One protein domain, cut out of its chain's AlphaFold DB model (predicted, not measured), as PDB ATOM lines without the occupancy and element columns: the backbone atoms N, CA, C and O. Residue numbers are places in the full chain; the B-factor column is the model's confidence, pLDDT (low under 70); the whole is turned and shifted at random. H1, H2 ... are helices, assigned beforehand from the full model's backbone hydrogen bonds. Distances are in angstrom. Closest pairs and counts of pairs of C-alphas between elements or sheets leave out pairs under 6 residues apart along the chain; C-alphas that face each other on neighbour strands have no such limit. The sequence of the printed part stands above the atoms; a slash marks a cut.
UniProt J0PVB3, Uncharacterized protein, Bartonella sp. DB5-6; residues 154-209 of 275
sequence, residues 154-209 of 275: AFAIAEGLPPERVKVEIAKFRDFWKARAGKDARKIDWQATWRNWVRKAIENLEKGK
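Overview. This is residues 154 to 209 of the 275 residues of an uncharacterized protein of Bartonella sp. DB5-6 (UniProt J0PVB3). Two long helices, H2 and H3, cross as an X near their middles, with the short helix H1 tucked between the first turn of H2 and the middle of H3. The link from H2 to H3 makes a loop at one end of the elongated outline, where residues 180 to 184 and 187 to 189 stick out. The printed part has 56 residues, with three named helices in the order H1, H2, H3 and no named strand; its class is all helix. It is only just compact, close to loose, with a radius of gyration of the C-alphas of 11.8 A and spans of 33 by 21 by 17 A.

Arrangement. H1, residues 154 to 158, and H2, residues 163 to 179, only just touch, only at the corner by their tight link, with 3 pairs of C-alphas within 8 A; the closest C-alphas, those of Ile 157 and Pro 163, are 6.1 A apart. H1 only just touches H3, residues 190 to 209, also with 3 such pairs; the closest C-alphas are those of Ala 156 and Val 198, at 6.1 A. H2 touches H3 with residues 169 to 173 alone, and H3 touches H2 with residues 194 to 201 alone. Their closest C-alphas, those of Glu 169 and Ala 201, are 7.7 A apart. H2 and H3 run opposite ways at a steep tilt of 60 degrees. Every O i to N i+4 pair is within hydrogen-bond range in H1 and H3; in H2 11 of 13 are.

Along the chain. H1 begins at C-alpha 154, at (16.397, -0.662, -32.395). H2 measures 24.7 A from C-alpha 163 at (24.829, -1.014, -35.934) to C-alpha 179. H3 measures 28.6 A and ends at C-alpha 209, at (27.123, -5.774, -52.861).

Size, cuts and confidence. The C-alphas farthest apart, those of Lys 183 and Lys 209, are 34.1 A apart. The printed part has no cut, and the link from H2 to H3 is short. The mean pLDDT of the printed part is 91.2, and no printed residue is under 70.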
ATOM      1  N   ALA A 154      16.633   0.760 -32.613       89.69
ATOM      2  CA  ALA A 154      16.397  -0.662 -32.395       89.69
ATOM      3  C   ALA A 154      15.697  -1.293 -33.604       89.69
ATOM      4  O   ALA A 154      16.101  -2.365 -34.053       89.69
ATOM      5  N   PHE A 155      14.724  -0.590 -34.192       91.69
ATOM      6  CA  PHE A 155      14.070  -1.025 -35.424       91.69
ATOM      7  C   PHE A 155      15.064  -1.195 -36.577       91.69
ATOM      8  O   PHE A 155      15.006  -2.185 -37.301       91.69
ATOM      9  N   ALA A 156      16.001  -0.260 -36.747       90.81
ATOM     10  CA  ALA A 156      16.975  -0.341 -37.833       90.81
ATOM     11  C   ALA A 156      17.908  -1.556 -37.696       90.81
ATOM     12  O   ALA A 156      18.220  -2.202 -38.697       90.81
ATOM     13  N   ILE A 157      18.312  -1.892 -36.467       91.00
ATOM     14  CA  ILE A 157      19.081  -3.112 -36.191       91.00
ATOM     15  C   ILE A 157      18.233  -4.356 -36.459       91.00
ATOM     16  O   ILE A 157      18.705  -5.272 -37.128       91.00
ATOM     17  N   ALA A 158      16.989  -4.380 -35.974       90.94
ATOM     18  CA  ALA A 158      16.083  -5.514 -36.145       90.94
ATOM     19  C   ALA A 158      15.774  -5.809 -37.623       90.94
ATOM     20  O   ALA A 158      15.689  -6.972 -38.008       90.94
ATOM     21  N   GLU A 159      15.667  -4.775 -38.463       90.50
ATOM     22  CA  GLU A 159      15.450  -4.919 -39.910       90.50
ATOM     23  C   GLU A 159      16.707  -5.441 -40.646       90.50
ATOM     24  O   GLU A 159      16.619  -5.879 -41.791       90.50
ATOM     25  N   GLY A 160      17.884  -5.423 -40.006       88.12
ATOM     26  CA  GLY A 160      19.117  -6.012 -40.539       88.12
ATOM     27  C   GLY A 160      20.200  -5.017 -40.967       88.12
ATOM     28  O   GLY A 160      21.149  -5.410 -41.653       88.12
ATOM     29  N   LEU A 161      20.114  -3.735 -40.581       89.25
ATOM     30  CA  LEU A 161      21.251  -2.824 -40.751       89.25
ATOM     31  C   LEU A 161      22.328  -3.081 -39.686       89.25
ATOM     32  O   LEU A 161      22.021  -3.137 -38.495       89.25
ATOM     33  N   PRO A 162      23.615  -3.139 -40.075       88.75
ATOM     34  CA  PRO A 162      24.698  -3.229 -39.108       88.75
ATOM     35  C   PRO A 162      24.748  -1.962 -38.233       88.75
ATOM     36  O   PRO A 162      24.601  -0.852 -38.756       88.75
ATOM     37  N   PRO A 163      25.000  -2.091 -36.918       87.44
ATOM     38  CA  PRO A 163      24.829  -1.014 -35.934       87.44
ATOM     39  C   PRO A 163      25.703   0.220 -36.202       87.44
ATOM     40  O   PRO A 163      25.272   1.352 -35.965       87.44
ATOM     41  N   GLU A 164      26.905   0.021 -36.748       88.75
ATOM     42  CA  GLU A 164      27.801   1.102 -37.185       88.75
ATOM     43  C   GLU A 164      27.184   1.928 -38.316       88.75
ATOM     44  O   GLU A 164      27.267   3.157 -38.338       88.75
ATOM     45  N   ARG A 165      26.501   1.254 -39.247       89.50
ATOM     46  CA  ARG A 165      25.869   1.896 -40.395       89.50
ATOM     47  C   ARG A 165      24.593   2.626 -40.006       89.50
ATOM     48  O   ARG A 165      24.307   3.658 -40.604       89.50
ATOM     49  N   VAL A 166      23.862   2.148 -38.998       92.50
ATOM     50  CA  VAL A 166      22.642   2.814 -38.512       92.50
ATOM     51  C   VAL A 166      22.934   4.261 -38.112       92.50
ATOM     52  O   VAL A 166      22.218   5.159 -38.545       92.50
ATOM     53  N   LYS A 167      24.028   4.521 -37.379       91.69
ATOM     54  CA  LYS A 167      24.424   5.890 -36.987       91.69
ATOM     55  C   LYS A 167      24.643   6.799 -38.201       91.69
ATOM     56  O   LYS A 167      24.191   7.941 -38.220       91.69
ATOM     57  N   VAL A 168      25.289   6.268 -39.238       93.06
ATOM     58  CA  VAL A 168      25.525   6.985 -40.499       93.06
ATOM     59  C   VAL A 168      24.212   7.268 -41.229       93.06
ATOM     60  O   VAL A 168      24.016   8.368 -41.741       93.06
ATOM     61  N   GLU A 169      23.297   6.300 -41.286       94.25
ATOM     62  CA  GLU A 169      21.998   6.489 -41.940       94.25
ATOM     63  C   GLU A 169      21.094   7.460 -41.167       94.25
ATOM     64  O   GLU A 169      20.366   8.225 -41.798       94.25
ATOM     65  N   ILE A 170      21.195   7.517 -39.834       94.25
ATOM     66  CA  ILE A 170      20.526   8.533 -39.007       94.25
ATOM     67  C   ILE A 170      21.026   9.937 -39.361       94.25
ATOM     68  O   ILE A 170      20.213  10.834 -39.593       94.25
ATOM     69  N   ALA A 171      22.347  10.134 -39.440       93.00
ATOM     70  CA  ALA A 171      22.926  11.422 -39.818       93.00
ATOM     71  C   ALA A 171      22.462  11.845 -41.223       93.00
ATOM     72  O   ALA A 171      21.902  12.926 -41.394       93.00
ATOM     73  N   LYS A 172      22.562  10.938 -42.205       94.69
ATOM     74  CA  LYS A 172      22.078  11.180 -43.574       94.69
ATOM     75  C   LYS A 172      20.594  11.518 -43.624       94.69
ATOM     76  O   LYS A 172      20.195  12.381 -44.398       94.69
ATOM     77  N   PHE A 173      19.773  10.833 -42.830       95.25
ATOM     78  CA  PHE A 173      18.343  11.098 -42.760       95.25
ATOM     79  C   PHE A 173      18.074  12.514 -42.243       95.25
ATOM     80  O   PHE A 173      17.312  13.252 -42.871       95.25
ATOM     81  N   ARG A 174      18.720  12.913 -41.138       93.94
ATOM     82  CA  ARG A 174      18.594  14.268 -40.577       93.94
ATOM     83  C   ARG A 174      19.018  15.317 -41.604       93.94
ATOM     84  O   ARG A 174      18.238  16.226 -41.879       93.94
ATOM     85  N   ASP A 175      20.179  15.151 -42.226       94.50
ATOM     86  CA  ASP A 175      20.708  16.105 -43.206       94.50
ATOM     87  C   ASP A 175      19.814  16.216 -44.441       94.50
ATOM     88  O   ASP A 175      19.462  17.317 -44.867       94.50
ATOM     89  N   PHE A 176      19.369  15.080 -44.981       94.75
ATOM     90  CA  PHE A 176      18.498  15.042 -46.151       94.75
ATOM     91  C   PHE A 176      17.195  15.807 -45.912       94.75
ATOM     92  O   PHE A 176      16.782  16.619 -46.741       94.75
ATOM     93  N   TRP A 177      16.541  15.575 -44.774       94.25
ATOM     94  CA  TRP A 177      15.265  16.219 -44.471       94.25
ATOM     95  C   TRP A 177      15.416  17.664 -43.990       94.25
ATOM     96  O   TRP A 177      14.526  18.475 -44.260       94.25
ATOM     97  N   LYS A 178      16.547  18.025 -43.368       91.75
ATOM     98  CA  LYS A 178      16.895  19.421 -43.061       91.75
ATOM     99  C   LYS A 178      17.223  20.232 -44.313       91.75
ATOM    100  O   LYS A 178      16.856  21.405 -44.373       91.75
ATOM    101  N   ALA A 179      17.846  19.628 -45.322       92.88
ATOM    102  CA  ALA A 179      18.128  20.278 -46.602       92.88
ATOM    103  C   ALA A 179      16.890  20.353 -47.513       92.88
ATOM    104  O   ALA A 179      16.764  21.262 -48.334       92.88
ATOM    105  N   ARG A 180      15.945  19.414 -47.378       93.31
ATOM    106  CA  ARG A 180      14.751  19.367 -48.229       93.31
ATOM    107  C   ARG A 180      13.813  20.541 -47.936       93.31
ATOM    108  O   ARG A 180      13.444  20.813 -46.790       93.31
ATOM    109  N   ALA A 181      13.395  21.217 -49.002       90.88
ATOM    110  CA  ALA A 181      12.458  22.335 -48.975       90.88
ATOM    111  C   ALA A 181      11.134  21.977 -49.677       90.88
ATOM    112  O   ALA A 181      11.035  20.986 -50.403       90.88
ATOM    113  N   GLY A 182      10.100  22.793 -49.457       90.19
ATOM    114  CA  GLY A 182       8.800  22.665 -50.121       90.19
ATOM    115  C   GLY A 182       7.828  21.676 -49.464       90.19
ATOM    116  O   GLY A 182       8.020  21.227 -48.333       90.19
ATOM    117  N   LYS A 183       6.747  21.349 -50.188       87.94
ATOM    118  CA  LYS A 183       5.619  20.538 -49.682       87.94
ATOM    119  C   LYS A 183       6.038  19.153 -49.184       87.94
ATOM    120  O   LYS A 183       5.482  18.652 -48.213       87.94
ATOM    121  N   ASP A 184       7.051  18.561 -49.810       88.00
ATOM    122  CA  ASP A 184       7.488  17.204 -49.494       88.00
ATOM    123  C   ASP A 184       8.323  17.116 -48.219       88.00
ATOM    124  O   ASP A 184       8.420  16.027 -47.654       88.00
ATOM    125  N   ALA A 185       8.918  18.232 -47.780       91.25
ATOM    126  CA  ALA A 185       9.730  18.315 -46.568       91.25
ATOM    127  C   ALA A 185       8.895  18.224 -45.282       91.25
ATOM    128  O   ALA A 185       9.449  18.159 -44.186       91.25
ATOM    129  N   ARG A 186       7.565  18.251 -45.416       93.12
ATOM    130  CA  ARG A 186       6.619  18.109 -44.318       93.12
ATOM    131  C   ARG A 186       6.021  16.705 -44.332       93.12
ATOM    132  O   ARG A 186       5.533  16.245 -45.367       93.12
ATOM    133  N   LYS A 187       6.051  16.020 -43.189       92.56
ATOM    134  CA  LYS A 187       5.480  14.680 -43.000       92.56
ATOM    135  C   LYS A 187       4.603  14.660 -41.759       92.56
ATOM    136  O   LYS A 187       4.826  15.421 -40.828       92.56
ATOM    137  N   ILE A 188       3.566  13.828 -41.797       92.25
ATOM    138  CA  ILE A 188       2.668  13.618 -40.653       92.25
ATOM    139  C   ILE A 188       3.338  12.666 -39.657       92.25
ATOM    140  O   ILE A 188       3.372  12.945 -38.468       92.25
ATOM    141  N   ASP A 189       3.930  11.579 -40.163       91.94
ATOM    142  CA  ASP A 189       4.634  10.581 -39.358       91.94
ATOM    143  C   ASP A 189       6.106  10.471 -39.796       91.94
ATOM    144  O   ASP A 189       6.452   9.916 -40.850       91.94
ATOM    145  N   TRP A 190       6.988  11.030 -38.967       93.62
ATOM    146  CA  TRP A 190       8.434  10.971 -39.162       93.62
ATOM    147  C   TRP A 190       9.018   9.588 -38.852       93.62
ATOM    148  O   TRP A 190       9.958   9.177 -39.532       93.62
ATOM    149  N   GLN A 191       8.421   8.820 -37.933       93.38
ATOM    150  CA  GLN A 191       8.851   7.449 -37.643       93.38
ATOM    151  C   GLN A 191       8.531   6.513 -38.813       93.38
ATOM    152  O   GLN A 191       9.382   5.730 -39.230       93.38
ATOM    153  N   ALA A 192       7.353   6.628 -39.431       93.62
ATOM    154  CA  ALA A 192       7.050   5.892 -40.665       93.62
ATOM    155  C   ALA A 192       8.015   6.246 -41.804       93.62
ATOM    156  O   ALA A 192       8.434   5.374 -42.571       93.62
ATOM    157  N   THR A 193       8.396   7.521 -41.898       95.56
ATOM    158  CA  THR A 193       9.373   7.991 -42.886       95.56
ATOM    159  C   THR A 193      10.754   7.384 -42.626       95.56
ATOM    160  O   THR A 193      11.407   6.950 -43.577       95.56
ATOM    161  N   TRP A 194      11.167   7.277 -41.359       95.19
ATOM    162  CA  TRP A 194      12.391   6.589 -40.948       95.19
ATOM    163  C   TRP A 194      12.362   5.091 -41.283       95.19
ATOM    164  O   TRP A 194      13.256   4.615 -41.974       95.19
ATOM    165  N   ARG A 195      11.306   4.351 -40.919       95.19
ATOM    166  CA  ARG A 195      11.195   2.912 -41.246       95.19
ATOM    167  C   ARG A 195      11.299   2.648 -42.752       95.19
ATOM    168  O   ARG A 195      11.974   1.720 -43.188       95.19
ATOM    169  N   ASN A 196      10.671   3.495 -43.569       95.69
ATOM    170  CA  ASN A 196      10.778   3.402 -45.027       95.69
ATOM    171  C   ASN A 196      12.173   3.773 -45.553       95.69
ATOM    172  O   ASN A 196      12.600   3.233 -46.573       95.69
ATOM    173  N   TRP A 197      12.885   4.683 -44.885       95.94
ATOM    174  CA  TRP A 197      14.281   4.995 -45.196       95.94
ATOM    175  C   TRP A 197      15.195   3.801 -44.923       95.94
ATOM    176  O   TRP A 197      15.977   3.427 -45.791       95.94
ATOM    177  N   VAL A 198      15.044   3.172 -43.754       94.94
ATOM    178  CA  VAL A 198      15.789   1.979 -43.321       94.94
ATOM    179  C   VAL A 198      15.659   0.853 -44.350       94.94
ATOM    180  O   VAL A 198      16.674   0.361 -44.837       94.94
ATOM    181  N   ARG A 199      14.434   0.522 -44.781       94.69
ATOM    182  CA  ARG A 199      14.205  -0.504 -45.821       94.69
ATOM    183  C   ARG A 199      14.938  -0.199 -47.125       94.69
ATOM    184  O   ARG A 199      15.639  -1.051 -47.659       94.69
ATOM    185  N   LYS A 200      14.866   1.049 -47.597       94.50
ATOM    186  CA  LYS A 200      15.596   1.482 -48.799       94.50
ATOM    187  C   LYS A 200      17.112   1.435 -48.615       94.50
ATOM    188  O   LYS A 200      17.832   1.126 -49.560       94.50
ATOM    189  N   ALA A 201      17.610   1.763 -47.425       92.06
ATOM    190  CA  ALA A 201      19.033   1.693 -47.123       92.06
ATOM    191  C   ALA A 201      19.547   0.245 -47.184       92.06
ATOM    192  O   ALA A 201      20.633   0.020 -47.721       92.06
ATOM    193  N   ILE A 202      18.750  -0.724 -46.720       91.62
ATOM    194  CA  ILE A 202      19.046  -2.160 -46.832       91.62
ATOM    195  C   ILE A 202      19.062  -2.592 -48.301       91.62
ATOM    196  O   ILE A 202      20.075  -3.117 -48.759       91.62
ATOM    197  N   GLU A 203      18.017  -2.276 -49.072       91.62
ATOM    198  CA  GLU A 203      17.972  -2.593 -50.508       91.62
ATOM    199  C   GLU A 203      19.180  -2.015 -51.266       91.62
ATOM    200  O   GLU A 203      19.760  -2.656 -52.143       91.62
ATOM    201  N   ASN A 204      19.584  -0.785 -50.937       88.81
ATOM    202  CA  ASN A 204      20.745  -0.145 -51.549       88.81
ATOM    203  C   ASN A 204      22.060  -0.819 -51.141       88.81
ATOM    204  O   ASN A 204      22.981  -0.896 -51.955       88.81
ATOM    205  N   LEU A 205      22.159  -1.317 -49.907       86.75
ATOM    206  CA  LEU A 205      23.316  -2.079 -49.447       86.75
ATOM    207  C   LEU A 205      23.421  -3.421 -50.185       86.75
ATOM    208  O   LEU A 205      24.512  -3.807 -50.605       86.75
ATOM    209  N   GLU A 206      22.299  -4.104 -50.400       84.62
ATOM    210  CA  GLU A 206      22.232  -5.338 -51.190       84.62
ATOM    211  C   GLU A 206      22.598  -5.099 -52.656       84.62
ATOM    212  O   GLU A 206      23.405  -5.830 -53.234       84.62
ATOM    213  N   LYS A 207      22.080  -4.024 -53.253       82.69
ATOM    214  CA  LYS A 207      22.445  -3.602 -54.612       82.69
ATOM    215  C   LYS A 207      23.937  -3.271 -54.712       82.69
ATOM    216  O   LYS A 207      24.605  -3.762 -55.618       82.69
ATOM    217  N   GLY A 208      24.493  -2.527 -53.754       76.62
ATOM    218  CA  GLY A 208      25.923  -2.199 -53.697       76.62
ATOM    219  C   GLY A 208      26.835  -3.429 -53.614       76.62
ATOM    220  O   GLY A 208      27.874  -3.465 -54.271       76.62
ATOM    221  N   LYS A 209      26.418  -4.478 -52.888       71.38
ATOM    222  CA  LYS A 209      27.123  -5.774 -52.861       71.38
ATOM    223  C   LYS A 209      27.115  -6.480 -54.223       71.38
ATOM    224  O   LYS A 209      28.075  -7.176 -54.544       71.38
TER     225      LYS A 209